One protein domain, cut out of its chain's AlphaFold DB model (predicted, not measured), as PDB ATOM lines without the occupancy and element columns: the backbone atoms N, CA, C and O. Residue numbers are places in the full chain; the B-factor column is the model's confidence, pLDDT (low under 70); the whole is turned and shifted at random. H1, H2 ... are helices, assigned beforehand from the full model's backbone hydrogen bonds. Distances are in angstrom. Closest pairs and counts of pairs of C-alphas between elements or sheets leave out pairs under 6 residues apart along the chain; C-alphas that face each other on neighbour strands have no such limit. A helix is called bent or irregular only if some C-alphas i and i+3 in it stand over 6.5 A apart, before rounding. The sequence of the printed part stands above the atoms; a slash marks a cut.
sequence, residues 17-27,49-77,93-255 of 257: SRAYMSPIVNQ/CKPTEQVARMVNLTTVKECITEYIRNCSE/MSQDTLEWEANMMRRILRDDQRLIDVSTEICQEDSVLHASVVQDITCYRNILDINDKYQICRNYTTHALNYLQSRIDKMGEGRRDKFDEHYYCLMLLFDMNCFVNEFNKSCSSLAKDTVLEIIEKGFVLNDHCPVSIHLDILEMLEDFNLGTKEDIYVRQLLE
ATOM      1  N   SER A  17      46.475 -36.050  51.127       40.69
ATOM      2  CA  SER A  17      47.626 -36.570  50.369       40.69
ATOM      3  C   SER A  17      48.900 -36.732  51.213       40.69
ATOM      4  O   SER A  17      49.706 -37.634  50.977       40.69
ATOM      5  N   ARG A  18      49.075 -35.904  52.255       48.66
ATOM      6  CA  ARG A  18      50.191 -36.040  53.206       48.66
ATOM      7  C   ARG A  18      50.058 -37.305  54.057       48.66
ATOM      8  O   ARG A  18      51.078 -37.915  54.362       48.66
ATOM      9  N   ALA A  19      48.842 -37.700  54.434       51.25
ATOM     10  CA  ALA A  19      48.623 -38.916  55.217       51.25
ATOM     11  C   ALA A  19      49.026 -40.182  54.441       51.25
ATOM     12  O   ALA A  19      49.515 -41.123  55.053       51.25
ATOM     13  N   TYR A  20      48.915 -40.164  53.110       52.31
ATOM     14  CA  TYR A  20      49.185 -41.326  52.258       52.31
ATOM     15  C   TYR A  20      50.635 -41.410  51.761       52.31
ATOM     16  O   TYR A  20      51.234 -42.481  51.773       52.31
ATOM     17  N   MET A  21      51.250 -40.284  51.384       48.06
ATOM     18  CA  MET A  21      52.626 -40.275  50.854       48.06
ATOM     19  C   MET A  21      53.702 -40.233  51.956       48.06
ATOM     20  O   MET A  21      54.801 -40.759  51.790       48.06
ATOM     21  N   SER A  22      53.411 -39.609  53.103       49.81
ATOM     22  CA  SER A  22      54.399 -39.395  54.172       49.81
ATOM     23  C   SER A  22      54.850 -40.676  54.895       49.81
ATOM     24  O   SER A  22      56.051 -40.790  55.165       49.81
ATOM     25  N   PRO A  23      53.976 -41.669  55.168       45.28
ATOM     26  CA  PRO A  23      54.396 -42.942  55.756       45.28
ATOM     27  C   PRO A  23      55.300 -43.766  54.833       45.28
ATOM     28  O   PRO A  23      56.209 -44.433  55.318       45.28
ATOM     29  N   ILE A  24      55.096 -43.696  53.513       49.19
ATOM     30  CA  ILE A  24      55.857 -44.472  52.518       49.19
ATOM     31  C   ILE A  24      57.303 -43.960  52.414       49.19
ATOM     32  O   ILE A  24      58.250 -44.734  52.305       49.19
ATOM     33  N   VAL A  25      57.499 -42.646  52.517       47.12
ATOM     34  CA  VAL A  25      58.768 -41.997  52.162       47.12
ATOM     35  C   VAL A  25      59.673 -41.690  53.368       47.12
ATOM     36  O   VAL A  25      60.897 -41.615  53.235       47.12
ATOM     37  N   ASN A  26      59.123 -41.562  54.579       41.59
ATOM     38  CA  ASN A  26      59.899 -41.191  55.775       41.59
ATOM     39  C   ASN A  26      60.806 -42.299  56.357       41.59
ATOM     40  O   ASN A  26      61.487 -42.081  57.363       41.59
ATOM     41  N   GLN A  27      60.884 -43.466  55.717       36.78
ATOM     42  CA  GLN A  27      61.455 -44.681  56.305       36.78
ATOM     43  C   GLN A  27      62.971 -44.883  56.116       36.78
ATOM     44  O   GLN A  27      63.490 -45.911  56.512       36.78
ATOM     45  N   CYS A  49      43.076 -46.836  69.350       40.94
ATOM     46  CA  CYS A  49      43.499 -46.578  67.970       40.94
ATOM     47  C   CYS A  49      44.504 -45.417  67.899       40.94
ATOM     48  O   CYS A  49      44.599 -44.718  66.889       40.94
ATOM     49  N   LYS A  50      45.234 -45.154  68.987       41.50
ATOM     50  CA  LYS A  50      46.368 -44.234  68.935       41.50
ATOM     51  C   LYS A  50      47.550 -44.978  68.320       41.50
ATOM     52  O   LYS A  50      47.879 -46.058  68.812       41.50
ATOM     53  N   PRO A  51      48.231 -44.404  67.313       39.22
ATOM     54  CA  PRO A  51      49.540 -44.891  66.918       39.22
ATOM     55  C   PRO A  51      50.405 -44.935  68.179       39.22
ATOM     56  O   PRO A  51      50.574 -43.915  68.856       39.22
ATOM     57  N   THR A  52      50.901 -46.114  68.543       40.88
ATOM     58  CA  THR A  52      51.866 -46.236  69.635       40.88
ATOM     59  C   THR A  52      53.091 -45.388  69.280       40.88
ATOM     60  O   THR A  52      53.400 -45.160  68.109       40.88
ATOM     61  N   GLU A  53      53.840 -44.923  70.280       39.31
ATOM     62  CA  GLU A  53      55.092 -44.153  70.113       39.31
ATOM     63  C   GLU A  53      56.133 -44.825  69.177       39.31
ATOM     64  O   GLU A  53      57.142 -44.221  68.803       39.31
ATOM     65  N   GLN A  54      55.890 -46.078  68.778       35.91
ATOM     66  CA  GLN A  54      56.645 -46.847  67.795       35.91
ATOM     67  C   GLN A  54      56.471 -46.358  66.350       35.91
ATOM     68  O   GLN A  54      57.442 -46.429  65.595       35.91
ATOM     69  N   VAL A  55      55.319 -45.793  65.965       38.25
ATOM     70  CA  VAL A  55      55.066 -45.337  64.578       38.25
ATOM     71  C   VAL A  55      56.030 -44.220  64.162       38.25
ATOM     72  O   VAL A  55      56.479 -44.154  63.021       38.25
ATOM     73  N   ALA A  56      56.475 -43.401  65.119       35.72
ATOM     74  CA  ALA A  56      57.452 -42.335  64.895       35.72
ATOM     75  C   ALA A  56      58.905 -42.825  64.687       35.72
ATOM     76  O   ALA A  56      59.803 -42.007  64.468       35.72
ATOM     77  N   ARG A  57      59.174 -44.137  64.789       37.69
ATOM     78  CA  ARG A  57      60.528 -44.726  64.731       37.69
ATOM     79  C   ARG A  57      60.749 -45.688  63.563       37.69
ATOM     80  O   ARG A  57      61.765 -46.381  63.553       37.69
ATOM     81  N   MET A  58      59.836 -45.759  62.603       42.47
ATOM     82  CA  MET A  58      59.879 -46.804  61.580       42.47
ATOM     83  C   MET A  58      60.850 -46.448  60.449       42.47
ATOM     84  O   MET A  58      60.706 -45.427  59.784       42.47
ATOM     85  N   VAL A  59      61.876 -47.289  60.281       47.31
ATOM     86  CA  VAL A  59      62.972 -47.133  59.300       47.31
ATOM     87  C   VAL A  59      63.010 -48.315  58.306       47.31
ATOM     88  O   VAL A  59      63.988 -48.514  57.594       47.31
ATOM     89  N   ASN A  60      61.981 -49.167  58.300       60.19
ATOM     90  CA  ASN A  60      61.894 -50.353  57.447       60.19
ATOM     91  C   ASN A  60      60.442 -50.554  56.997       60.19
ATOM     92  O   ASN A  60      59.536 -50.599  57.832       60.19
ATOM     93  N   LEU A  61      60.266 -50.721  55.686       52.66
ATOM     94  CA  LEU A  61      59.000 -50.956  54.988       52.66
ATOM     95  C   LEU A  61      58.230 -52.154  55.552       52.66
ATOM     96  O   LEU A  61      57.016 -52.079  55.737       52.66
ATOM     97  N   THR A  62      58.950 -53.193  55.971       58.69
ATOM     98  CA  THR A  62      58.379 -54.360  56.661       58.69
ATOM     99  C   THR A  62      57.729 -53.964  57.988       58.69
ATOM    100  O   THR A  62      56.607 -54.364  58.273       58.69
ATOM    101  N   THR A  63      58.385 -53.106  58.772       60.47
ATOM    102  CA  THR A  63      57.888 -52.651  60.080       60.47
ATOM    103  C   THR A  63      56.708 -51.688  59.947       60.47
ATOM    104  O   THR A  63      55.811 -51.705  60.785       60.47
ATOM    105  N   VAL A  64      56.665 -50.861  58.894       56.97
ATOM    106  CA  VAL A  64      55.479 -50.033  58.615       56.97
ATOM    107  C   VAL A  64      54.308 -50.894  58.174       56.97
ATOM    108  O   VAL A  64      53.213 -50.715  58.696       56.97
ATOM    109  N   LYS A  65      54.531 -51.875  57.294       63.53
ATOM    110  CA  LYS A  65      53.496 -52.842  56.924       63.53
ATOM    111  C   LYS A  65      52.941 -53.559  58.154       63.53
ATOM    112  O   LYS A  65      51.726 -53.603  58.325       63.53
ATOM    113  N   GLU A  66      53.810 -54.085  59.015       65.62
ATOM    114  CA  GLU A  66      53.416 -54.741  60.267       65.62
ATOM    115  C   GLU A  66      52.618 -53.794  61.168       65.62
ATOM    116  O   GLU A  66      51.567 -54.182  61.663       65.62
ATOM    117  N   CYS A  67      53.039 -52.534  61.300       62.78
ATOM    118  CA  CYS A  67      52.323 -51.545  62.099       62.78
ATOM    119  C   CYS A  67      50.933 -51.214  61.562       62.78
ATOM    120  O   CYS A  67      49.991 -51.114  62.346       62.78
ATOM    121  N   ILE A  68      50.793 -50.983  60.254       62.56
ATOM    122  CA  ILE A  68      49.484 -50.655  59.677       62.56
ATOM    123  C   ILE A  68      48.588 -51.899  59.748       62.56
ATOM    124  O   ILE A  68      47.423 -51.790  60.115       62.56
ATOM    125  N   THR A  69      49.141 -53.094  59.513       68.88
ATOM    126  CA  THR A  69      48.413 -54.367  59.655       68.88
ATOM    127  C   THR A  69      47.931 -54.578  61.089       68.88
ATOM    128  O   THR A  69      46.772 -54.916  61.308       68.88
ATOM    129  N   GLU A  70      48.794 -54.345  62.080       69.25
ATOM    130  CA  GLU A  70      48.440 -54.429  63.496       69.25
ATOM    131  C   GLU A  70      47.384 -53.381  63.869       69.25
ATOM    132  O   GLU A  70      46.425 -53.704  64.568       69.25
ATOM    133  N   TYR A  71      47.507 -52.155  63.354       65.12
ATOM    134  CA  TYR A  71      46.509 -51.102  63.532       65.12
ATOM    135  C   TYR A  71      45.143 -51.508  62.964       65.12
ATOM    136  O   TYR A  71      44.151 -51.432  63.685       65.12
ATOM    137  N   ILE A  72      45.076 -51.995  61.719       66.56
ATOM    138  CA  ILE A  72      43.814 -52.450  61.114       66.56
ATOM    139  C   ILE A  72      43.242 -53.632  61.890       66.56
ATOM    140  O   ILE A  72      42.055 -53.628  62.203       66.56
ATOM    141  N   ARG A  73      44.070 -54.614  62.264       69.12
ATOM    142  CA  ARG A  73      43.627 -55.781  63.035       69.12
ATOM    143  C   ARG A  73      43.033 -55.373  64.384       69.12
ATOM    144  O   ARG A  73      41.930 -55.794  64.712       69.12
ATOM    145  N   ASN A  74      43.704 -54.487  65.119       63.34
ATOM    146  CA  ASN A  74      43.213 -53.976  66.403       63.34
ATOM    147  C   ASN A  74      41.935 -53.127  66.239       63.34
ATOM    148  O   ASN A  74      41.077 -53.127  67.119       63.34
ATOM    149  N   CYS A  75      41.776 -52.437  65.106       61.78
ATOM    150  CA  CYS A  75      40.545 -51.722  64.759       61.78
ATOM    151  C   CYS A  75      39.412 -52.657  64.289       61.78
ATOM    152  O   CYS A  75      38.244 -52.296  64.425       61.78
ATOM    153  N   SER A  76      39.736 -53.839  63.753       61.25
ATOM    154  CA  SER A  76      38.791 -54.769  63.118       61.25
ATOM    155  C   SER A  76      38.321 -55.912  64.022       61.25
ATOM    156  O   SER A  76      37.198 -56.374  63.838       61.25
ATOM    157  N   GLU A  77      39.153 -56.412  64.943       53.84
ATOM    158  CA  GLU A  77      38.867 -57.653  65.686       53.84
ATOM    159  C   GLU A  77      38.248 -57.422  67.078       53.84
ATOM    160  O   GLU A  77      37.467 -58.261  67.515       53.84
ATOM    161  N   MET A  93      22.498 -39.268  70.145       85.44
ATOM    162  CA  MET A  93      22.604 -39.146  68.690       85.44
ATOM    163  C   MET A  93      21.361 -39.711  68.002       85.44
ATOM    164  O   MET A  93      20.799 -40.722  68.418       85.44
ATOM    165  N   SER A  94      20.943 -39.063  66.914       91.62
ATOM    166  CA  SER A  94      19.905 -39.625  66.049       91.62
ATOM    167  C   SER A  94      20.421 -40.878  65.333       91.62
ATOM    168  O   SER A  94      21.629 -41.018  65.111       91.62
ATOM    169  N   GLN A  95      19.507 -41.764  64.934       89.69
ATOM    170  CA  GLN A  95      19.843 -42.963  64.164       89.69
ATOM    171  C   GLN A  95      20.623 -42.616  62.885       89.69
ATOM    172  O   GLN A  95      21.629 -43.259  62.594       89.69
ATOM    173  N   ASP A  96      20.224 -41.549  62.190       87.94
ATOM    174  CA  ASP A  96      20.890 -41.068  60.976       87.94
ATOM    175  C   ASP A  96      22.347 -40.667  61.247       87.94
ATOM    176  O   ASP A  96      23.240 -40.916  60.439       87.94
ATOM    177  N   THR A  97      22.619 -40.073  62.415       85.31
ATOM    178  CA  THR A  97      23.983 -39.683  62.798       85.31
ATOM    179  C   THR A  97      24.853 -40.902  63.102       85.31
ATOM    180  O   THR A  97      26.020 -40.923  62.718       85.31
ATOM    181  N   LEU A  98      24.294 -41.927  63.753       84.94
ATOM    182  CA  LEU A  98      24.997 -43.191  64.008       84.94
ATOM    183  C   LEU A  98      25.294 -43.943  62.706       84.94
ATOM    184  O   LEU A  98      26.389 -44.477  62.529       84.94
ATOM    185  N   GLU A  99      24.339 -43.959  61.775       88.31
ATOM    186  CA  GLU A  99      24.529 -44.566  60.461       88.31
ATOM    187  C   GLU A  99      25.602 -43.828  59.651       88.31
ATOM    188  O   GLU A  99      26.484 -44.465  59.067       88.31
ATOM    189  N   TRP A 100      25.583 -42.492  59.663       84.06
ATOM    190  CA  TRP A 100      26.615 -41.671  59.034       84.06
ATOM    191  C   TRP A 100      28.008 -41.953  59.614       84.06
ATOM    192  O   TRP A 100      28.951 -42.165  58.852       84.06
ATOM    193  N   GLU A 101      28.140 -42.033  60.943       82.50
ATOM    194  CA  GLU A 101      29.409 -42.343  61.613       82.50
ATOM    195  C   GLU A 101      29.919 -43.743  61.226       82.50
ATOM    196  O   GLU A 101      31.086 -43.913  60.870       82.50
ATOM    197  N   ALA A 102      29.038 -44.747  61.211       83.94
ATOM    198  CA  ALA A 102      29.387 -46.104  60.797       83.94
ATOM    199  C   ALA A 102      29.800 -46.176  59.315       83.94
ATOM    200  O   ALA A 102      30.734 -46.901  58.966       83.94
ATOM    201  N   ASN A 103      29.122 -45.426  58.440       83.81
ATOM    202  CA  ASN A 103      29.478 -45.312  57.027       83.81
ATOM    203  C   ASN A 103      30.841 -44.625  56.850       83.81
ATOM    204  O   ASN A 103      31.663 -45.114  56.077       83.81
ATOM    205  N   MET A 104      31.118 -43.551  57.597       83.25
ATOM    206  CA  MET A 104      32.413 -42.862  57.591       83.25
ATOM    207  C   MET A 104      33.548 -43.794  58.034       83.25
ATOM    208  O   MET A 104      34.563 -43.886  57.350       83.25
ATOM    209  N   MET A 105      33.360 -44.540  59.126       82.25
ATOM    210  CA  MET A 105      34.357 -45.505  59.600       82.25
ATOM    211  C   MET A 105      34.611 -46.624  58.586       82.25
ATOM    212  O   MET A 105      35.761 -46.977  58.339       82.25
ATOM    213  N   ARG A 106      33.560 -47.150  57.941       84.00
ATOM    214  CA  ARG A 106      33.709 -48.152  56.872       84.00
ATOM    215  C   ARG A 106      34.490 -47.627  55.665       84.00
ATOM    216  O   ARG A 106      35.191 -48.415  55.036       84.00
ATOM    217  N   ARG A 107      34.375 -46.336  55.330       83.69
ATOM    218  CA  ARG A 107      35.183 -45.698  54.273       83.69
ATOM    219  C   ARG A 107      36.650 -45.605  54.682       83.69
ATOM    220  O   ARG A 107      37.496 -46.121  53.967       83.69
ATOM    221  N   ILE A 108      36.924 -45.084  55.880       81.00
ATOM    222  CA  ILE A 108      38.291 -44.969  56.417       81.00
ATOM    223  C   ILE A 108      39.000 -46.328  56.420       81.00
ATOM    224  O   ILE A 108      40.111 -46.438  55.923       81.00
ATOM    225  N   LEU A 109      38.338 -47.383  56.908       83.31
ATOM    226  CA  LEU A 109      38.924 -48.727  56.935       83.31
ATOM    227  C   LEU A 109      39.220 -49.278  55.532       83.31
ATOM    228  O   LEU A 109      40.186 -50.015  55.350       83.31
ATOM    229  N   ARG A 110      38.394 -48.936  54.539       87.00
ATOM    230  CA  ARG A 110      38.607 -49.337  53.144       87.00
ATOM    231  C   ARG A 110      39.815 -48.624  52.543       87.00
ATOM    232  O   ARG A 110      40.617 -49.282  51.883       87.00
ATOM    233  N   ASP A 111      39.948 -47.324  52.782       83.00
ATOM    234  CA  ASP A 111      41.106 -46.543  52.336       83.00
ATOM    235  C   ASP A 111      42.393 -47.023  53.024       83.00
ATOM    236  O   ASP A 111      43.398 -47.253  52.354       83.00
ATOM    237  N   ASP A 112      42.347 -47.279  54.334       81.94
ATOM    238  CA  ASP A 112      43.478 -47.831  55.087       81.94
ATOM    239  C   ASP A 112      43.902 -49.202  54.533       81.94
ATOM    240  O   ASP A 112      45.095 -49.458  54.358       81.94
ATOM    241  N   GLN A 113      42.945 -50.076  54.199       85.62
ATOM    242  CA  GLN A 113      43.251 -51.377  53.600       85.62
ATOM    243  C   GLN A 113      43.921 -51.230  52.228       85.62
ATOM    244  O   GLN A 113      44.931 -51.880  51.972       85.62
ATOM    245  N   ARG A 114      43.423 -50.341  51.359       89.44
ATOM    246  CA  ARG A 114      44.057 -50.074  50.055       89.44
ATOM    247  C   ARG A 114      45.467 -49.517  50.208       89.44
ATOM    248  O   ARG A 114      46.369 -49.895  49.460       89.44
ATOM    249  N   LEU A 115      45.679 -48.657  51.201       84.12
ATOM    250  CA  LEU A 115      47.006 -48.157  51.530       84.12
ATOM    251  C   LEU A 115      47.939 -49.289  51.987       84.12
ATOM    252  O   LEU A 115      49.105 -49.294  51.582       84.12
ATOM    253  N   ILE A 116      47.460 -50.254  52.785       83.31
ATOM    254  CA  ILE A 116      48.232 -51.464  53.121       83.31
ATOM    255  C   ILE A 116      48.586 -52.244  51.863       83.31
ATOM    256  O   ILE A 116      49.734 -52.676  51.731       83.31
ATOM    257  N   ASP A 117      47.624 -52.450  50.970       88.56
ATOM    258  CA  ASP A 117      47.808 -53.277  49.781       88.56
ATOM    259  C   ASP A 117      48.882 -52.668  48.867       88.56
ATOM    260  O   ASP A 117      49.857 -53.338  48.521       88.56
ATOM    261  N   VAL A 118      48.792 -51.363  48.591       89.69
ATOM    262  CA  VAL A 118      49.809 -50.626  47.820       89.69
ATOM    263  C   VAL A 118      51.155 -50.601  48.525       89.69
ATOM    264  O   VAL A 118      52.189 -50.832  47.901       89.69
ATOM    265  N   SER A 119      51.167 -50.346  49.833       84.62
ATOM    266  CA  SER A 119      52.412 -50.364  50.601       84.62
ATOM    267  C   SER A 119      53.056 -51.745  50.539       84.62
ATOM    268  O   SER A 119      54.267 -51.846  50.389       84.62
ATOM    269  N   THR A 120      52.259 -52.813  50.596       84.25
ATOM    270  CA  THR A 120      52.727 -54.195  50.475       84.25
ATOM    271  C   THR A 120      53.340 -54.458  49.108       84.25
ATOM    272  O   THR A 120      54.415 -55.049  49.057       84.25
ATOM    273  N   GLU A 121      52.709 -53.996  48.030       89.31
ATOM    274  CA  GLU A 121      53.256 -54.097  46.675       89.31
ATOM    275  C   GLU A 121      54.591 -53.342  46.559       89.31
ATOM    276  O   GLU A 121      55.576 -53.902  46.085       89.31
ATOM    277  N   ILE A 122      54.684 -52.117  47.088       85.69
ATOM    278  CA  ILE A 122      55.938 -51.342  47.140       85.69
ATOM    279  C   ILE A 122      57.027 -52.066  47.952       85.69
ATOM    280  O   ILE A 122      58.212 -51.882  47.694       85.69
ATOM    281  N   CYS A 123      56.665 -52.887  48.942       82.62
ATOM    282  CA  CYS A 123      57.627 -53.663  49.735       82.62
ATOM    283  C   CYS A 123      58.132 -54.929  49.026       82.62
ATOM    284  O   CYS A 123      59.130 -55.498  49.462       82.62
ATOM    285  N   GLN A 124      57.428 -55.415  48.003       84.00
ATOM    286  CA  GLN A 124      57.794 -56.629  47.275       84.00
ATOM    287  C   GLN A 124      58.903 -56.312  46.269       84.00
ATOM    288  O   GLN A 124      58.662 -55.612  45.294       84.00
ATOM    289  N   GLU A 125      60.117 -56.820  46.504       84.31
ATOM    290  CA  GLU A 125      61.309 -56.520  45.684       84.31
ATOM    291  C   GLU A 125      61.148 -56.879  44.196       84.31
ATOM    292  O   GLU A 125      61.793 -56.282  43.337       84.31
ATOM    293  N   ASP A 126      60.292 -57.853  43.889       90.69
ATOM    294  CA  ASP A 126      59.981 -58.312  42.538       90.69
ATOM    295  C   ASP A 126      58.824 -57.549  41.871       90.69
ATOM    296  O   ASP A 126      58.530 -57.794  40.698       90.69
ATOM    297  N   SER A 127      58.177 -56.608  42.570       94.31
ATOM    298  CA  SER A 127      57.087 -55.818  41.997       94.31
ATOM    299  C   SER A 127      57.607 -54.685  41.107       94.31
ATOM    300  O   SER A 127      58.633 -54.048  41.364       94.31
ATOM    301  N   VAL A 128      56.859 -54.388  40.041       96.06
ATOM    302  CA  VAL A 128      57.167 -53.257  39.149       96.06
ATOM    303  C   VAL A 128      57.078 -51.936  39.916       96.06
ATOM    304  O   VAL A 128      57.936 -51.067  39.756       96.06
ATOM    305  N   LEU A 129      56.080 -51.808  40.796       92.69
ATOM    306  CA  LEU A 129      55.865 -50.608  41.594       92.69
ATOM    307  C   LEU A 129      57.018 -50.355  42.578       92.69
ATOM    308  O   LEU A 129      57.432 -49.208  42.748       92.69
ATOM    309  N   HIS A 130      57.592 -51.406  43.176       89.69
ATOM    310  CA  HIS A 130      58.789 -51.304  44.014       89.69
ATOM    311  C   HIS A 130      59.957 -50.690  43.244       89.69
ATOM    312  O   HIS A 130      60.538 -49.703  43.700       89.69
ATOM    313  N   ALA A 131      60.282 -51.240  42.070       91.88
ATOM    314  CA  ALA A 131      61.396 -50.761  41.258       91.88
ATOM    315  C   ALA A 131      61.238 -49.271  40.899       91.88
ATOM    316  O   ALA A 131      62.181 -48.493  41.074       91.88
ATOM    317  N   SER A 132      60.034 -48.863  40.485       94.19
ATOM    318  CA  SER A 132      59.709 -47.468  40.165       94.19
ATOM    319  C   SER A 132      59.823 -46.539  41.379       94.19
ATOM    320  O   SER A 132      60.387 -45.450  41.283       94.19
ATOM    321  N   VAL A 133      59.337 -46.959  42.554       90.25
ATOM    322  CA  VAL A 133      59.407 -46.144  43.778       90.25
ATOM    323  C   VAL A 133      60.835 -46.020  44.298       90.25
ATOM    324  O   VAL A 133      61.263 -44.920  44.648       90.25
ATOM    325  N   VAL A 134      61.591 -47.120  44.352       88.19
ATOM    326  CA  VAL A 134      62.972 -47.125  44.861       88.19
ATOM    327  C   VAL A 134      63.876 -46.221  44.031       88.19
ATOM    328  O   VAL A 134      64.749 -45.557  44.595       88.19
ATOM    329  N   GLN A 135      63.643 -46.139  42.720       91.94
ATOM    330  CA  GLN A 135      64.388 -45.253  41.832       91.94
ATOM    331  C   GLN A 135      64.303 -43.777  42.263       91.94
ATOM    332  O   GLN A 135      65.316 -43.075  42.232       91.94
ATOM    333  N   ASP A 136      63.131 -43.317  42.710       93.00
ATOM    334  CA  ASP A 136      62.871 -41.910  43.043       93.00
ATOM    335  C   ASP A 136      62.704 -41.630  44.546       93.00
ATOM    336  O   ASP A 136      62.522 -40.478  44.941       93.00
ATOM    337  N   ILE A 137      62.835 -42.633  45.421       90.88
ATOM    338  CA  ILE A 137      62.498 -42.515  46.854       90.88
ATOM    339  C   ILE A 137      63.229 -41.367  47.568       90.88
ATOM    340  O   ILE A 137      62.665 -40.692  48.431       90.88
ATOM    341  N   THR A 138      64.485 -41.104  47.191       89.50
ATOM    342  CA  THR A 138      65.264 -39.992  47.758       89.50
ATOM    343  C   THR A 138      64.723 -38.642  47.286       89.50
ATOM    344  O   THR A 138      64.649 -37.699  48.075       89.50
ATOM    345  N   CYS A 139      64.309 -38.546  46.021       95.88
ATOM    346  CA  CYS A 139      63.669 -37.347  45.498       95.88
ATOM    347  C   CYS A 139      62.312 -37.118  46.168       95.88
ATOM    348  O   CYS A 139      62.066 -36.023  46.679       95.88
ATOM    349  N   TYR A 140      61.485 -38.164  46.273       92.38
ATOM    350  CA  TYR A 140      60.185 -38.079  46.935       92.38
ATOM    351  C   TYR A 140      60.310 -37.524  48.348       92.38
ATOM    352  O   TYR A 140      59.563 -36.631  48.750       92.38
ATOM    353  N   ARG A 141      61.320 -37.994  49.078       87.44
ATOM    354  CA  ARG A 141      61.607 -37.542  50.436       87.44
ATOM    355  C   ARG A 141      61.907 -36.060  50.515       87.44
ATOM    356  O   ARG A 141      61.323 -35.369  51.344       87.44
ATOM    357  N   ASN A 142      62.767 -35.573  49.632       93.94
ATOM    358  CA  ASN A 142      63.115 -34.161  49.606       93.94
ATOM    359  C   ASN A 142      61.885 -33.287  49.341       93.94
ATOM    360  O   ASN A 142      61.721 -32.265  50.003       93.94
ATOM    361  N   ILE A 143      60.995 -33.695  48.431       93.69
ATOM    362  CA  ILE A 143      59.763 -32.943  48.153       93.69
ATOM    363  C   ILE A 143      58.852 -32.914  49.372       93.69
ATOM    364  O   ILE A 143      58.353 -31.848  49.733       93.69
ATOM    365  N   LEU A 144      58.653 -34.051  50.036       91.12
ATOM    366  CA  LEU A 144      57.824 -34.093  51.237       91.12
ATOM    367  C   LEU A 144      58.409 -33.233  52.363       91.12
ATOM    368  O   LEU A 144      57.661 -32.489  52.993       91.12
ATOM    369  N   ASP A 145      59.727 -33.254  52.566       89.88
ATOM    370  CA  ASP A 145      60.408 -32.414  53.560       89.88
ATOM    371  C   ASP A 145      60.263 -30.915  53.240       89.88
ATOM    372  O   ASP A 145      59.995 -30.091  54.125       89.88
ATOM    373  N   ILE A 146      60.408 -30.543  51.964       92.62
ATOM    374  CA  ILE A 146      60.198 -29.172  51.484       92.62
ATOM    375  C   ILE A 146      58.738 -28.766  51.709       92.62
ATOM    376  O   ILE A 146      58.477 -27.708  52.285       92.62
ATOM    377  N   ASN A 147      57.776 -29.594  51.309       92.12
ATOM    378  CA  ASN A 147      56.364 -29.299  51.497       92.12
ATOM    379  C   ASN A 147      55.996 -29.197  52.986       92.12
ATOM    380  O   ASN A 147      55.261 -28.293  53.375       92.12
ATOM    381  N   ASP A 148      56.545 -30.047  53.849       86.62
ATOM    382  CA  ASP A 148      56.318 -29.976  55.292       86.62
ATOM    383  C   ASP A 148      56.815 -28.652  55.876       86.62
ATOM    384  O   ASP A 148      56.120 -28.014  56.679       86.62
ATOM    385  N   LYS A 149      57.988 -28.202  55.428       92.69
ATOM    386  CA  LYS A 149      58.609 -26.958  55.883       92.69
ATOM    387  C   LYS A 149      57.925 -25.706  55.334       92.69
ATOM    388  O   LYS A 149      57.757 -24.740  56.076       92.69
ATOM    389  N   TYR A 150      57.556 -25.707  54.056       94.44
ATOM    390  CA  TYR A 150      57.120 -24.509  53.329       94.44
ATOM    391  C   TYR A 150      55.632 -24.495  52.973       94.44
ATOM    392  O   TYR A 150      55.123 -23.466  52.536       94.44
ATOM    393  N   GLN A 151      54.922 -25.599  53.208       93.12
ATOM    394  CA  GLN A 151      53.485 -25.745  52.965       93.12
ATOM    395  C   GLN A 151      53.100 -25.441  51.506       93.12
ATOM    396  O   GLN A 151      52.067 -24.821  51.254       93.12
ATOM    397  N   ILE A 152      53.938 -25.865  50.551       93.56
ATOM    398  CA  ILE A 152      53.789 -25.562  49.117       93.56
ATOM    399  C   ILE A 152      52.412 -25.995  48.618       93.56
ATOM    400  O   ILE A 152      51.663 -25.166  48.102       93.56
ATOM    401  N   CYS A 153      52.023 -27.247  48.871       94.19
ATOM    402  CA  CYS A 153      50.751 -27.767  48.381       94.19
ATOM    403  C   CYS A 153      49.540 -27.157  49.066       94.19
ATOM    404  O   CYS A 153      48.543 -26.869  48.418       94.19
ATOM    405  N   ARG A 154      49.650 -26.814  50.350       92.38
ATOM    406  CA  ARG A 154      48.581 -26.082  51.031       92.38
ATOM    407  C   ARG A 154      48.350 -24.704  50.402       92.38
ATOM    408  O   ARG A 154      47.202 -24.279  50.267       92.38
ATOM    409  N   ASN A 155      49.425 -23.998  50.054       92.12
ATOM    410  CA  ASN A 155      49.335 -22.692  49.407       92.12
ATOM    411  C   ASN A 155      48.758 -22.821  47.993       92.12
ATOM    412  O   ASN A 155      47.869 -22.048  47.645       92.12
ATOM    413  N   TYR A 156      49.201 -23.826  47.233       93.50
ATOM    414  CA  TYR A 156      48.655 -24.170  45.920       93.50
ATOM    415  C   TYR A 156      47.143 -24.427  45.983       93.50
ATOM    416  O   TYR A 156      46.374 -23.738  45.317       93.50
ATOM    417  N   THR A 157      46.697 -25.330  46.858       92.62
ATOM    418  CA  THR A 157      45.280 -25.679  47.022       92.62
ATOM    419  C   THR A 157      44.452 -24.480  47.464       92.62
ATOM    420  O   THR A 157      43.373 -24.230  46.932       92.62
ATOM    421  N   THR A 158      44.973 -23.671  48.393       93.19
ATOM    422  CA  THR A 158      44.297 -22.435  48.821       93.19
ATOM    423  C   THR A 158      44.144 -21.455  47.658       93.19
ATOM    424  O   THR A 158      43.081 -20.861  47.492       93.19
ATOM    425  N   HIS A 159      45.184 -21.286  46.839       93.31
ATOM    426  CA  HIS A 159      45.134 -20.432  45.657       93.31
ATOM    427  C   HIS A 159      44.110 -20.940  44.632       93.31
ATOM    428  O   HIS A 159      43.290 -20.152  44.162       93.31
ATOM    429  N   ALA A 160      44.105 -22.242  44.342       92.12
ATOM    430  CA  ALA A 160      43.184 -22.852  43.390       92.12
ATOM    431  C   ALA A 160      41.714 -22.718  43.819       92.12
ATOM    432  O   ALA A 160      40.874 -22.254  43.047       92.12
ATOM    433  N   LEU A 161      41.412 -23.014  45.086       92.06
ATOM    434  CA  LEU A 161      40.061 -22.867  45.631       92.06
ATOM    435  C   LEU A 161      39.602 -21.403  45.642       92.06
ATOM    436  O   LEU A 161      38.462 -21.116  45.285       92.06
ATOM    437  N   ASN A 162      40.488 -20.461  45.986       92.06
ATOM    438  CA  ASN A 162      40.168 -19.031  45.933       92.06
ATOM    439  C   ASN A 162      39.907 -18.550  44.499       92.06
ATOM    440  O   ASN A 162      39.017 -17.724  44.282       92.06
ATOM    441  N   TYR A 163      40.659 -19.062  43.520       90.94
ATOM    442  CA  TYR A 163      40.434 -18.760  42.108       90.94
ATOM    443  C   TYR A 163      39.024 -19.191  41.683       90.94
ATOM    444  O   TYR A 163      38.260 -18.358  41.185       90.94
ATOM    445  N   LEU A 164      38.654 -20.447  41.952       87.31
ATOM    446  CA  LEU A 164      37.343 -20.993  41.591       87.31
ATOM    447  C   LEU A 164      36.194 -20.299  42.327       87.31
ATOM    448  O   LEU A 164      35.219 -19.906  41.688       87.31
ATOM    449  N   GLN A 165      36.336 -20.038  43.630       87.38
ATOM    450  CA  GLN A 165      35.337 -19.279  44.387       87.38
ATOM    451  C   GLN A 165      35.101 -17.901  43.756       87.38
ATOM    452  O   GLN A 165      33.961 -17.506  43.523       87.38
ATOM    453  N   SER A 166      36.176 -17.190  43.396       86.00
ATOM    454  CA  SER A 166      36.061 -15.866  42.776       86.00
ATOM    455  C   SER A 166      35.367 -15.898  41.412       86.00
ATOM    456  O   SER A 166      34.759 -14.907  41.005       86.00
ATOM    457  N   ARG A 167      35.464 -17.017  40.684       79.56
ATOM    458  CA  ARG A 167      34.770 -17.226  39.409       79.56
ATOM    459  C   ARG A 167      33.283 -17.459  39.638       79.56
ATOM    460  O   ARG A 167      32.482 -16.790  38.994       79.56
ATOM    461  N   ILE A 168      32.928 -18.319  40.588       80.19
ATOM    462  CA  ILE A 168      31.533 -18.602  40.950       80.19
ATOM    463  C   ILE A 168      30.834 -17.333  41.440       80.19
ATOM    464  O   ILE A 168      29.761 -16.992  40.945       80.19
ATOM    465  N   ASP A 169      31.484 -16.570  42.322       81.06
ATOM    466  CA  ASP A 169      30.944 -15.309  42.838       81.06
ATOM    467  C   ASP A 169      30.677 -14.297  41.710       81.06
ATOM    468  O   ASP A 169      29.666 -13.594  41.719       81.06
ATOM    469  N   LYS A 170      31.559 -14.240  40.699       77.44
ATOM    470  CA  LYS A 170      31.397 -13.367  39.524       77.44
ATOM    471  C   LYS A 170      30.277 -13.811  38.590       77.44
ATOM    472  O   LYS A 170      29.703 -12.959  37.917       77.44
ATOM    473  N   MET A 171      29.980 -15.106  38.527       65.88
ATOM    474  CA  MET A 171      28.896 -15.634  37.694       65.88
ATOM    475  C   MET A 171      27.512 -15.384  38.304       65.88
ATOM    476  O   MET A 171      26.511 -15.518  37.605       65.88
ATOM    477  N   GLY A 172      27.431 -14.967  39.575       60.41
ATOM    478  CA  GLY A 172      26.169 -14.591  40.223       60.41
ATOM    479  C   GLY A 172      25.179 -15.748  40.369       60.41
ATOM    480  O   GLY A 172      24.011 -15.527  40.693       60.41
ATOM    481  N   GLU A 173      25.621 -16.982  40.133       62.12
ATOM    482  CA  GLU A 173      24.787 -18.157  40.293       62.12
ATOM    483  C   GLU A 173      24.590 -18.416  41.791       62.12
ATOM    484  O   GLU A 173      25.548 -18.603  42.538       62.12
ATOM    485  N   GLY A 174      23.339 -18.458  42.252       57.88
ATOM    486  CA  GLY A 174      22.962 -18.782  43.635       57.88
ATOM    487  C   GLY A 174      23.298 -20.216  44.079       57.88
ATOM    488  O   GLY A 174      22.617 -20.754  44.941       57.88
ATOM    489  N   ARG A 175      24.323 -20.851  43.500       58.88
ATOM    490  CA  ARG A 175      24.764 -22.234  43.737       58.88
ATOM    491  C   ARG A 175      25.734 -22.369  44.919       58.88
ATOM    492  O   ARG A 175      26.543 -23.292  44.929       58.88
ATOM    493  N   ARG A 176      25.674 -21.480  45.919       63.22
ATOM    494  CA  ARG A 176      26.557 -21.574  47.100       63.22
ATOM    495  C   ARG A 176      26.447 -22.934  47.789       63.22
ATOM    496  O   ARG A 176      27.471 -23.525  48.096       63.22
ATOM    497  N   ASP A 177      25.233 -23.463  47.897       63.84
ATOM    498  CA  ASP A 177      24.965 -24.741  48.566       63.84
ATOM    499  C   ASP A 177      25.589 -25.939  47.822       63.84
ATOM    500  O   ASP A 177      25.989 -26.917  48.442       63.84
ATOM    501  N   LYS A 178      25.736 -25.849  46.492       64.62
ATOM    502  CA  LYS A 178      26.416 -26.883  45.693       64.62
ATOM    503  C   LYS A 178      27.931 -26.800  45.812       64.62
ATOM    504  O   LYS A 178      28.606 -27.815  45.657       64.62
ATOM    505  N   PHE A 179      28.479 -25.611  46.065       70.81
ATOM    506  CA  PHE A 179      29.924 -25.447  46.154       70.81
ATOM    507  C   PHE A 179      30.511 -26.219  47.334       70.81
ATOM    508  O   PHE A 179      31.613 -26.731  47.202       70.81
ATOM    509  N   ASP A 180      29.772 -26.394  48.432       73.62
ATOM    510  CA  ASP A 180      30.252 -27.159  49.588       73.62
ATOM    511  C   ASP A 180      30.537 -28.634  49.245       73.62
ATOM    512  O   ASP A 180      31.552 -29.178  49.682       73.62
ATOM    513  N   GLU A 181      29.708 -29.274  48.411       76.38
ATOM    514  CA  GLU A 181      29.950 -30.648  47.937       76.38
ATOM    515  C   GLU A 181      31.161 -30.720  46.995       76.38
ATOM    516  O   GLU A 181      32.006 -31.608  47.120       76.38
ATOM    517  N   HIS A 182      31.301 -29.738  46.100       87.94
ATOM    518  CA  HIS A 182      32.432 -29.659  45.170       87.94
ATOM    519  C   HIS A 182      33.738 -29.325  45.893       87.94
ATOM    520  O   HIS A 182      34.804 -29.802  45.509       87.94
ATOM    521  N   TYR A 183      33.665 -28.525  46.957       88.12
ATOM    522  CA  TYR A 183      34.814 -27.997  47.680       88.12
ATOM    523  C   TYR A 183      35.692 -29.112  48.234       88.12
ATOM    524  O   TYR A 183      36.912 -29.044  48.104       88.12
ATOM    525  N   TYR A 184      35.096 -30.153  48.822       86.94
ATOM    526  CA  TYR A 184      35.865 -31.271  49.368       86.94
ATOM    527  C   TYR A 184      36.553 -32.086  48.273       86.94
ATOM    528  O   TYR A 184      37.736 -32.400  48.424       86.94
ATOM    529  N   CYS A 185      35.858 -32.361  47.164       91.94
ATOM    530  CA  CYS A 185      36.464 -33.032  46.017       91.94
ATOM    531  C   CYS A 185      37.608 -32.190  45.420       91.94
ATOM    532  O   CYS A 185      38.725 -32.681  45.274       91.94
ATOM    533  N   LEU A 186      37.381 -30.901  45.154       93.50
ATOM    534  CA  LEU A 186      38.400 -30.001  44.601       93.50
ATOM    535  C   LEU A 186      39.600 -29.843  45.533       93.50
ATOM    536  O   LEU A 186      40.738 -29.866  45.075       93.50
ATOM    537  N   MET A 187      39.370 -29.691  46.838       92.81
ATOM    538  CA  MET A 187      40.444 -29.578  47.823       92.81
ATOM    539  C   MET A 187      41.347 -30.813  47.786       92.81
ATOM    540  O   MET A 187      42.568 -30.678  47.785       92.81
ATOM    541  N   LEU A 188      40.748 -32.002  47.729       92.44
ATOM    542  CA  LEU A 188      41.470 -33.263  47.625       92.44
ATOM    543  C   LEU A 188      42.255 -33.365  46.311       92.44
ATOM    544  O   LEU A 188      43.449 -33.660  46.330       92.44
ATOM    545  N   LEU A 189      41.598 -33.091  45.183       95.25
ATOM    546  CA  LEU A 189      42.207 -33.174  43.859       95.25
ATOM    547  C   LEU A 189      43.349 -32.171  43.693       95.25
ATOM    548  O   LEU A 189      44.398 -32.540  43.177       95.25
ATOM    549  N   PHE A 190      43.210 -30.930  44.165       96.19
ATOM    550  CA  PHE A 190      44.301 -29.952  44.109       96.19
ATOM    551  C   PHE A 190      45.465 -30.313  45.032       96.19
ATOM    552  O   PHE A 190      46.619 -30.132  44.638       96.19
ATOM    553  N   ASP A 191      45.193 -30.876  46.213       93.38
ATOM    554  CA  ASP A 191      46.245 -31.402  47.086       93.38
ATOM    555  C   ASP A 191      47.021 -32.524  46.380       93.38
ATOM    556  O   ASP A 191      48.251 -32.488  46.338       93.38
ATOM    557  N   MET A 192      46.323 -33.505  45.797       95.25
ATOM    558  CA  MET A 192      46.933 -34.578  44.998       95.25
ATOM    559  C   MET A 192      47.717 -34.019  43.805       95.25
ATOM    560  O   MET A 192      48.873 -34.385  43.603       95.25
ATOM    561  N   ASN A 193      47.124 -33.086  43.056       97.38
ATOM    562  CA  ASN A 193      47.733 -32.514  41.863       97.38
ATOM    563  C   ASN A 193      49.022 -31.770  42.179       97.38
ATOM    564  O   ASN A 193      49.987 -31.896  41.433       97.38
ATOM    565  N   CYS A 194      49.060 -31.032  43.290       97.44
ATOM    566  CA  CYS A 194      50.287 -30.382  43.714       97.44
ATOM    567  C   CYS A 194      51.415 -31.394  43.915       97.44
ATOM    568  O   CYS A 194      52.494 -31.204  43.366       97.44
ATOM    569  N   PHE A 195      51.171 -32.482  44.653       95.38
ATOM    570  CA  PHE A 195      52.207 -33.490  44.872       95.38
ATOM    571  C   PHE A 195      52.676 -34.109  43.556       95.38
ATOM    572  O   PHE A 195      53.877 -34.134  43.300       95.38
ATOM    573  N   VAL A 196      51.745 -34.523  42.693       97.19
ATOM    574  CA  VAL A 196      52.078 -35.068  41.367       97.19
ATOM    575  C   VAL A 196      52.915 -34.072  40.556       97.19
ATOM    576  O   VAL A 196      53.921 -34.460  39.966       97.19
ATOM    577  N   ASN A 197      52.556 -32.787  40.572       97.12
ATOM    578  CA  ASN A 197      53.280 -31.729  39.872       97.12
ATOM    579  C   ASN A 197      54.695 -31.518  40.433       97.12
ATOM    580  O   ASN A 197      55.651 -31.415  39.668       97.12
ATOM    581  N   GLU A 198      54.857 -31.493  41.758       96.81
ATOM    582  CA  GLU A 198      56.171 -31.351  42.388       96.81
ATOM    583  C   GLU A 198      57.079 -32.543  42.052       96.81
ATOM    584  O   GLU A 198      58.233 -32.340  41.654       96.81
ATOM    585  N   PHE A 199      56.558 -33.774  42.133       96.44
ATOM    586  CA  PHE A 199      57.299 -34.980  41.754       96.44
ATOM    587  C   PHE A 199      57.666 -34.977  40.266       96.44
ATOM    588  O   PHE A 199      58.818 -35.243  39.934       96.44
ATOM    589  N   ASN A 200      56.742 -34.592  39.383       97.50
ATOM    590  CA  ASN A 200      57.001 -34.467  37.947       97.50
ATOM    591  C   ASN A 200      58.117 -33.456  37.634       97.50
ATOM    592  O   ASN A 200      58.947 -33.685  36.759       97.50
ATOM    593  N   LYS A 201      58.142 -32.328  38.353       97.06
ATOM    594  CA  LYS A 201      59.126 -31.256  38.147       97.06
ATOM    595  C   LYS A 201      60.520 -31.607  38.661       97.06
ATOM    596  O   LYS A 201      61.502 -31.102  38.120       97.06
ATOM    597  N   SER A 202      60.607 -32.400  39.729       97.44
ATOM    598  CA  SER A 202      61.848 -32.529  40.507       97.44
ATOM    599  C   SER A 202      62.480 -33.919  40.473       97.44
ATOM    600  O   SER A 202      63.661 -34.038  40.804       97.44
ATOM    601  N   CYS A 203      61.722 -34.958  40.121       97.75
ATOM    602  CA  CYS A 203      62.176 -36.349  40.132       97.75
ATOM    603  C   CYS A 203      62.352 -36.898  38.709       97.75
ATOM    604  O   CYS A 203      62.421 -36.133  37.744       97.75
ATOM    605  N   SER A 204      62.507 -38.219  38.562       97.38
ATOM    606  CA  SER A 204      62.636 -38.834  37.241       97.38
ATOM    607  C   SER A 204      61.388 -38.623  36.374       97.38
ATOM    608  O   SER A 204      60.297 -38.320  36.858       97.38
ATOM    609  N   SER A 205      61.524 -38.867  35.069       96.75
ATOM    610  CA  SER A 205      60.400 -38.812  34.128       96.75
ATOM    611  C   SER A 205      59.282 -39.819  34.431       96.75
ATOM    612  O   SER A 205      58.182 -39.652  33.918       96.75
ATOM    613  N   LEU A 206      59.549 -40.859  35.232       96.50
ATOM    614  CA  LEU A 206      58.567 -41.878  35.629       96.50
ATOM    615  C   LEU A 206      57.835 -41.526  36.932       96.50
ATOM    616  O   LEU A 206      56.827 -42.152  37.265       96.50
ATOM    617  N   ALA A 207      58.321 -40.526  37.670       96.31
ATOM    618  CA  ALA A 207      57.828 -40.190  38.999       96.31
ATOM    619  C   ALA A 207      56.339 -39.828  39.008       96.31
ATOM    620  O   ALA A 207      55.575 -40.284  39.856       96.31
ATOM    621  N   LYS A 208      55.921 -39.023  38.028       96.69
ATOM    622  CA  LYS A 208      54.534 -38.585  37.864       96.69
ATOM    623  C   LYS A 208      53.586 -39.776  37.694       96.69
ATOM    624  O   LYS A 208      52.601 -39.867  38.420       96.69
ATOM    625  N   ASP A 209      53.901 -40.688  36.773       97.44
ATOM    626  CA  ASP A 209      53.068 -41.870  36.506       97.44
ATOM    627  C   ASP A 209      53.055 -42.818  37.715       97.44
ATOM    628  O   ASP A 209      51.993 -43.277  38.125       97.44
ATOM    629  N   THR A 210      54.209 -43.013  38.360       96.69
ATOM    630  CA  THR A 210      54.336 -43.839  39.573       96.69
ATOM    631  C   THR A 210      53.463 -43.314  40.716       96.69
ATOM    632  O   THR A 210      52.772 -44.078  41.385       96.69
ATOM    633  N   VAL A 211      53.467 -42.001  40.961       96.06
ATOM    634  CA  VAL A 211      52.664 -41.403  42.039       96.06
ATOM    635  C   VAL A 211      51.175 -41.445  41.711       96.06
ATOM    636  O   VAL A 211      50.369 -41.682  42.609       96.06
ATOM    637  N   LEU A 212      50.798 -41.250  40.446       96.12
ATOM    638  CA  LEU A 212      49.407 -41.390  40.015       96.12
ATOM    639  C   LEU A 212      48.902 -42.823  40.215       96.12
ATOM    640  O   LEU A 212      47.813 -42.991  40.757       96.12
ATOM    641  N   GLU A 213      49.711 -43.835  39.891       95.88
ATOM    642  CA  GLU A 213      49.388 -45.242  40.154       95.88
ATOM    643  C   GLU A 213      49.207 -45.515  41.658       95.88
ATOM    644  O   GLU A 213      48.251 -46.178  42.064       95.88
ATOM    645  N   ILE A 214      50.083 -44.965  42.511       94.31
ATOM    646  CA  ILE A 214      49.950 -45.089  43.973       94.31
ATOM    647  C   ILE A 214      48.647 -44.456  44.464       94.31
ATOM    648  O   ILE A 214      47.982 -45.034  45.321       94.31
ATOM    649  N   ILE A 215      48.279 -43.281  43.945       93.94
ATOM    650  CA  ILE A 215      47.028 -42.605  44.311       93.94
ATOM    651  C   ILE A 215      45.829 -43.455  43.884       93.94
ATOM    652  O   ILE A 215      44.952 -43.715  44.702       93.94
ATOM    653  N   GLU A 216      45.803 -43.929  42.641       93.62
ATOM    654  CA  GLU A 216      44.705 -44.734  42.098       93.62
ATOM    655  C   GLU A 216      44.510 -46.049  42.871       93.62
ATOM    656  O   GLU A 216      43.398 -46.412  43.271       93.62
ATOM    657  N   LYS A 217      45.601 -46.766  43.151       93.69
ATOM    658  CA  LYS A 217      45.530 -48.015  43.913       93.69
ATOM    659  C   LYS A 217      45.242 -47.765  45.396       93.69
ATOM    660  O   LYS A 217      44.481 -48.517  45.999       93.69
ATOM    661  N   GLY A 218      45.799 -46.706  45.978       90.56
ATOM    662  CA  GLY A 218      45.762 -46.439  47.417       90.56
ATOM    663  C   GLY A 218      44.495 -45.750  47.915       90.56
ATOM    664  O   GLY A 218      44.323 -45.629  49.124       90.56
ATOM    665  N   PHE A 219      43.618 -45.295  47.019       86.31
ATOM    666  CA  PHE A 219      42.505 -44.426  47.385       86.31
ATOM    667  C   PHE A 219      41.229 -44.728  46.593       86.31
ATOM    668  O   PHE A 219      41.286 -45.053  45.408       86.31
ATOM    669  N   VAL A 220      40.060 -44.596  47.229       89.44
ATOM    670  CA  VAL A 220      38.762 -44.673  46.542       89.44
ATOM    671  C   VAL A 220      38.247 -43.267  46.261       89.44
ATOM    672  O   VAL A 220      37.581 -42.650  47.092       89.44
ATOM    673  N   LEU A 221      38.506 -42.757  45.052       89.94
ATOM    674  CA  LEU A 221      38.108 -41.393  44.696       89.94
ATOM    675  C   LEU A 221      36.608 -41.144  44.870       89.94
ATOM    676  O   LEU A 221      36.222 -40.110  45.411       89.94
ATOM    677  N   ASN A 222      35.779 -42.126  44.524       89.94
ATOM    678  CA  ASN A 222      34.321 -42.024  44.580       89.94
ATOM    679  C   ASN A 222      33.740 -41.817  45.990       89.94
ATOM    680  O   ASN A 222      32.630 -41.295  46.109       89.94
ATOM    681  N   ASP A 223      34.477 -42.145  47.056       85.88
ATOM    682  CA  ASP A 223      34.031 -41.892  48.434       85.88
ATOM    683  C   ASP A 223      34.129 -40.405  48.827       85.88
ATOM    684  O   ASP A 223      33.413 -39.948  49.728       85.88
ATOM    685  N   HIS A 224      34.981 -39.645  48.130       83.69
ATOM    686  CA  HIS A 224      35.242 -38.222  48.364       83.69
ATOM    687  C   HIS A 224      34.811 -37.317  47.207       83.69
ATOM    688  O   HIS A 224      34.552 -36.131  47.409       83.69
ATOM    689  N   CYS A 225      34.736 -37.874  46.005       90.75
ATOM    690  CA  CYS A 225      34.293 -37.216  44.793       90.75
ATOM    691  C   CYS A 225      33.341 -38.152  44.043       90.75
ATOM    692  O   CYS A 225      33.786 -38.925  43.199       90.75
ATOM    693  N   PRO A 226      32.039 -38.147  44.376       90.12
ATOM    694  CA  PRO A 226      31.075 -39.035  43.740       90.12
ATOM    695  C   PRO A 226      30.979 -38.803  42.228       90.12
ATOM    696  O   PRO A 226      30.997 -37.659  41.775       90.12
ATOM    697  N   VAL A 227      30.755 -39.874  41.461       91.69
ATOM    698  CA  VAL A 227      30.597 -39.831  39.990       91.69
ATOM    699  C   VAL A 227      29.575 -38.781  39.535       91.69
ATOM    700  O   VAL A 227      29.751 -38.125  38.513       91.69
ATOM    701  N   SER A 228      28.527 -38.547  40.334       90.75
ATOM    702  CA  SER A 228      27.484 -37.561  40.033       90.75
ATOM    703  C   SER A 228      27.985 -36.121  39.886       90.75
ATOM    704  O   SER A 228      27.269 -35.316  39.301       90.75
ATOM    705  N   ILE A 229      29.166 -35.790  40.422       90.25
ATOM    706  CA  ILE A 229      29.766 -34.450  40.323       90.25
ATOM    707  C   ILE A 229      31.018 -34.412  39.436       90.25
ATOM    708  O   ILE A 229      31.591 -33.343  39.256       90.25
ATOM    709  N   HIS A 230      31.465 -35.538  38.861       93.19
ATOM    710  CA  HIS A 230      32.725 -35.591  38.102       93.19
ATOM    711  C   HIS A 230      32.750 -34.623  36.920       93.19
ATOM    712  O   HIS A 230      33.751 -33.944  36.728       93.19
ATOM    713  N   LEU A 231      31.651 -34.505  36.166       91.88
ATOM    714  CA  LEU A 231      31.571 -33.585  35.023       91.88
ATOM    715  C   LEU A 231      31.756 -32.121  35.442       91.88
ATOM    716  O   LEU A 231      32.563 -31.413  34.843       91.88
ATOM    717  N   ASP A 232      31.063 -31.696  36.500       90.06
ATOM    718  CA  ASP A 232      31.166 -30.336  37.036       90.06
ATOM    719  C   ASP A 232      32.596 -30.066  37.547       90.06
ATOM    720  O   ASP A 232      33.165 -28.997  37.326       90.06
ATOM    721  N   ILE A 233      33.221 -31.056  38.193       93.12
ATOM    722  CA  ILE A 233      34.606 -30.965  38.670       93.12
ATOM    723  C   ILE A 233      35.594 -30.878  37.502       93.12
ATOM    724  O   ILE A 233      36.497 -30.044  37.539       93.12
ATOM    725  N   LEU A 234      35.428 -31.697  36.461       94.62
ATOM    726  CA  LEU A 234      36.262 -31.670  35.258       94.62
ATOM    727  C   LEU A 234      36.211 -30.299  34.573       94.62
ATOM    728  O   LEU A 234      37.258 -29.772  34.199       94.62
ATOM    729  N   GLU A 235      35.025 -29.693  34.468       92.38
ATOM    730  CA  GLU A 235      34.867 -28.331  33.945       92.38
ATOM    731  C   GLU A 235      35.627 -27.312  34.807       92.38
ATOM    732  O   GLU A 235      36.380 -26.495  34.280       92.38
ATOM    733  N   MET A 236      35.513 -27.392  36.136       92.00
ATOM    734  CA  MET A 236      36.235 -26.490  37.044       92.00
ATOM    735  C   MET A 236      37.760 -26.662  36.975       92.00
ATOM    736  O   MET A 236      38.496 -25.675  37.057       92.00
ATOM    737  N   LEU A 237      38.250 -27.895  36.825       94.38
ATOM    738  CA  LEU A 237      39.677 -28.176  36.646       94.38
ATOM    739  C   LEU A 237      40.203 -27.599  35.327       94.38
ATOM    740  O   LEU A 237      41.284 -27.006  35.312       94.38
ATOM    741  N   GLU A 238      39.435 -27.731  34.244       93.94
ATOM    742  CA  GLU A 238      39.759 -27.141  32.943       93.94
ATOM    743  C   GLU A 238      39.785 -25.609  33.021       93.94
ATOM    744  O   GLU A 238      40.753 -24.981  32.594       93.94
ATOM    745  N   ASP A 239      38.780 -24.996  33.650       91.06
ATOM    746  CA  ASP A 239      38.714 -23.548  33.863       91.06
ATOM    747  C   ASP A 239      39.936 -23.031  34.640       91.06
ATOM    748  O   ASP A 239      40.537 -22.006  34.293       91.06
ATOM    749  N   PHE A 240      40.340 -23.761  35.684       93.56
ATOM    750  CA  PHE A 240      41.538 -23.444  36.454       93.56
ATOM    751  C   PHE A 240      42.816 -23.584  35.613       93.56
ATOM    752  O   PHE A 240      43.653 -22.672  35.639       93.56
ATOM    753  N   ASN A 241      42.965 -24.662  34.833       94.44
ATOM    754  CA  ASN A 241      44.093 -24.851  33.915       94.44
ATOM    755  C   ASN A 241      44.172 -23.704  32.895       94.44
ATOM    756  O   ASN A 241      45.206 -23.046  32.766       94.44
ATOM    757  N   LEU A 242      43.064 -23.389  32.223       93.12
ATOM    758  CA  LEU A 242      43.009 -22.332  31.216       93.12
ATOM    759  C   LEU A 242      43.388 -20.967  31.796       93.12
ATOM    760  O   LEU A 242      44.095 -20.199  31.128       93.12
ATOM    761  N   GLY A 243      42.946 -20.685  33.024       91.25
ATOM    762  CA  GLY A 243      43.176 -19.429  33.728       91.25
ATOM    763  C   GLY A 243      44.576 -19.258  34.317       91.25
ATOM    764  O   GLY A 243      45.072 -18.133  34.364       91.25
ATOM    765  N   THR A 244      45.212 -20.344  34.761       91.50
ATOM    766  CA  THR A 244      46.499 -20.291  35.485       91.50
ATOM    767  C   THR A 244      47.680 -20.858  34.707       91.50
ATOM    768  O   THR A 244      48.818 -20.529  35.027       91.50
ATOM    769  N   LYS A 245      47.417 -21.651  33.661       93.69
ATOM    770  CA  LYS A 245      48.412 -22.432  32.906       93.69
ATOM    771  C   LYS A 245      49.142 -23.480  33.752       93.69
ATOM    772  O   LYS A 245      50.235 -23.895  33.388       93.69
ATOM    773  N   GLU A 246      48.543 -23.899  34.866       92.38
ATOM    774  CA  GLU A 246      49.037 -25.005  35.689       92.38
ATOM    775  C   GLU A 246      48.566 -26.348  35.124       92.38
ATOM    776  O   GLU A 246      47.380 -26.524  34.836       92.38
ATOM    777  N   ASP A 247      49.476 -27.316  35.020       94.56
ATOM    778  CA  ASP A 247      49.143 -28.678  34.601       94.56
ATOM    779  C   ASP A 247      48.269 -29.385  35.650       94.56
ATOM    780  O   ASP A 247      48.558 -29.348  36.852       94.56
ATOM    781  N   ILE A 248      47.211 -30.061  35.188       96.25
ATOM    782  CA  ILE A 248      46.259 -30.793  36.036       96.25
ATOM    783  C   ILE A 248      46.300 -32.282  35.689       96.25
ATOM    784  O   ILE A 248      45.538 -32.774  34.863       96.25
ATOM    785  N   TYR A 249      47.205 -33.005  36.337       95.88
ATOM    786  CA  TYR A 249      47.440 -34.432  36.121       95.88
ATOM    787  C   TYR A 249      46.338 -35.310  36.715       95.88
ATOM    788  O   TYR A 249      45.981 -36.329  36.137       95.88
ATOM    789  N   VAL A 250      45.756 -34.902  37.846       94.69
ATOM    790  CA  VAL A 250      44.705 -35.672  38.546       94.69
ATOM    791  C   VAL A 250      43.394 -35.774  37.774       94.69
ATOM    792  O   VAL A 250      42.522 -36.540  38.165       94.69
ATOM    793  N   ARG A 251      43.253 -35.026  36.673       94.06
ATOM    794  CA  ARG A 251      42.101 -35.106  35.775       94.06
ATOM    795  C   ARG A 251      41.852 -36.542  35.310       94.06
ATOM    796  O   ARG A 251      40.708 -36.976  35.303       94.06
ATOM    797  N   GLN A 252      42.916 -37.293  35.021       93.38
ATOM    798  CA  GLN A 252      42.812 -38.681  34.566       93.38
ATOM    799  C   GLN A 252      42.127 -39.608  35.583       93.38
ATOM    800  O   GLN A 252      41.573 -40.622  35.188       93.38
ATOM    801  N   LEU A 253      42.141 -39.261  36.881       91.94
ATOM    802  CA  LEU A 253      41.505 -40.057  37.936       91.94
ATOM    803  C   LEU A 253      39.971 -39.955  37.909       91.94
ATOM    804  O   LEU A 253      39.300 -40.759  38.544       91.94
ATOM    805  N   LEU A 254      39.432 -38.944  37.225       91.88
ATOM    806  CA  LEU A 254      37.994 -38.724  37.041       91.88
ATOM    807  C   LEU A 254      37.494 -39.248  35.689       91.88
ATOM    808  O   LEU A 254      36.294 -39.267  35.444       91.88
ATOM    809  N   GLU A 255      38.403 -39.606  34.780       84.94
ATOM    810  CA  GLU A 255      38.073 -40.063  33.424       84.94
ATOM    811  C   GLU A 255      37.965 -41.596  33.331       84.94
ATOM    812  O   GLU A 255      37.616 -42.121  32.276       84.94
TER     813      GLU A 255
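Overview. This is residues 17 to 27, 49 to 77 and 93 to 255 of the 257 residues of an uncharacterized protein of Araneus ventricosus (UniProt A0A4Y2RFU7). The longest helix, H3, lies side by side with H2 and sticks out with residues 95 to 103 from a body of crossed helices; in that body H6 is the core, with H5 folded back on it in a hairpin and H9 and H10 packed on it. H7 and the bent H4 bridge H3 and H6. The printed part has 203 residues with ten named helices, H1 to H10 along the chain, and no named strand; the class is all helix. It is compact, with a radius of gyration of the C-alphas of 18.3 A, and spans 54 by 49 by 31 A.

Arrangement. Look first at H3, residues 95 to 123; H2, residues 61 to 77, touches it at a shallow tilt of 25 degrees, opposite ways, the closest C-alphas being Leu 61 and Cys 123 at 6.1 A. H4, residues 128 to 150, was assigned as one helix by its hydrogen bonds but is bent, C-alphas 135 and 138 being 8.0 A apart: arms H4a, residues 128 to 135, and H4b, residues 138 to 150. H4a touches H3 at residues 121 to 123 alone, closest at C-alphas Ile 122 and His 130, 4.2 A. H7, residues 207 to 218, touches H3 with residues 214 to 218 alone, closest at C-alphas Leu 115 and Gly 218, 4.6 A. The hub is H6, residues 176 to 202, touching seven helices; its hairpin with H7 is closest at C-alphas Asn 200 and Lys 208, 4.8 A. H5, residues 152 to 171, forms a hairpin with H6, closest at C-alphas Thr 157 and Phe 190, 5.3 A. H4b touches H6 at C-alphas Tyr 140 and Phe 199, 6.7 A. H9, residues 227 to 244, and H10, residues 249 to 254, form a hairpin at a shallow tilt of 19 degrees; H10 touches H6 at C-alphas Asn 193 and Val 250, 5.5 A. H8, residues 221 to 224, only just touches H6, with 3 pairs of C-alphas within 8 A; H1, residues 17 to 27, touches H6 at C-alphas Ser 17 and Met 192, 5.8 A. Every O i to N i+4 pair is within hydrogen-bond range in H2, H3, H4a, H4b, H5 and H7, against 4 of 7 in H1, 19 of 23 in H6, 12 of 14 in H9 and 0 of 2 in H10, where 3 of 3 O i to N i+3 pairs are; H8 is too short for one.

Along the chain. Find C-alpha 95 at (19.843, -42.963, 64.164); from there H3 runs 41.8 A to C-alpha 123 at (57.627, -53.663, 49.735). H6 measures 37.5 A with a kink of 39 degrees near residue 183, H5 29.1 A, H9 25.6 A and H2 23.8 A. H9 is irregular, C-alphas 228 and 231 being 7.6 A apart, and H1 only just, with 6.8 A from C-alpha 24 to 27. H10 ends at C-alpha 254, (37.994, -38.724, 37.041).

Size, cuts and confidence. The C-alphas farthest apart are those of Asp 126 and Gly 172, 55.3 A. Residues 28 to 48 and 78 to 92 are not printed, with C-alpha gaps of 21.5 A and 24.8 A; the links printed whole, H3 to H4 through H9 to H10, are tight. The mean pLDDT of the printed part is 81.7, and residues 17 to 27, 49 to 77 and 171 to 178 are under 70.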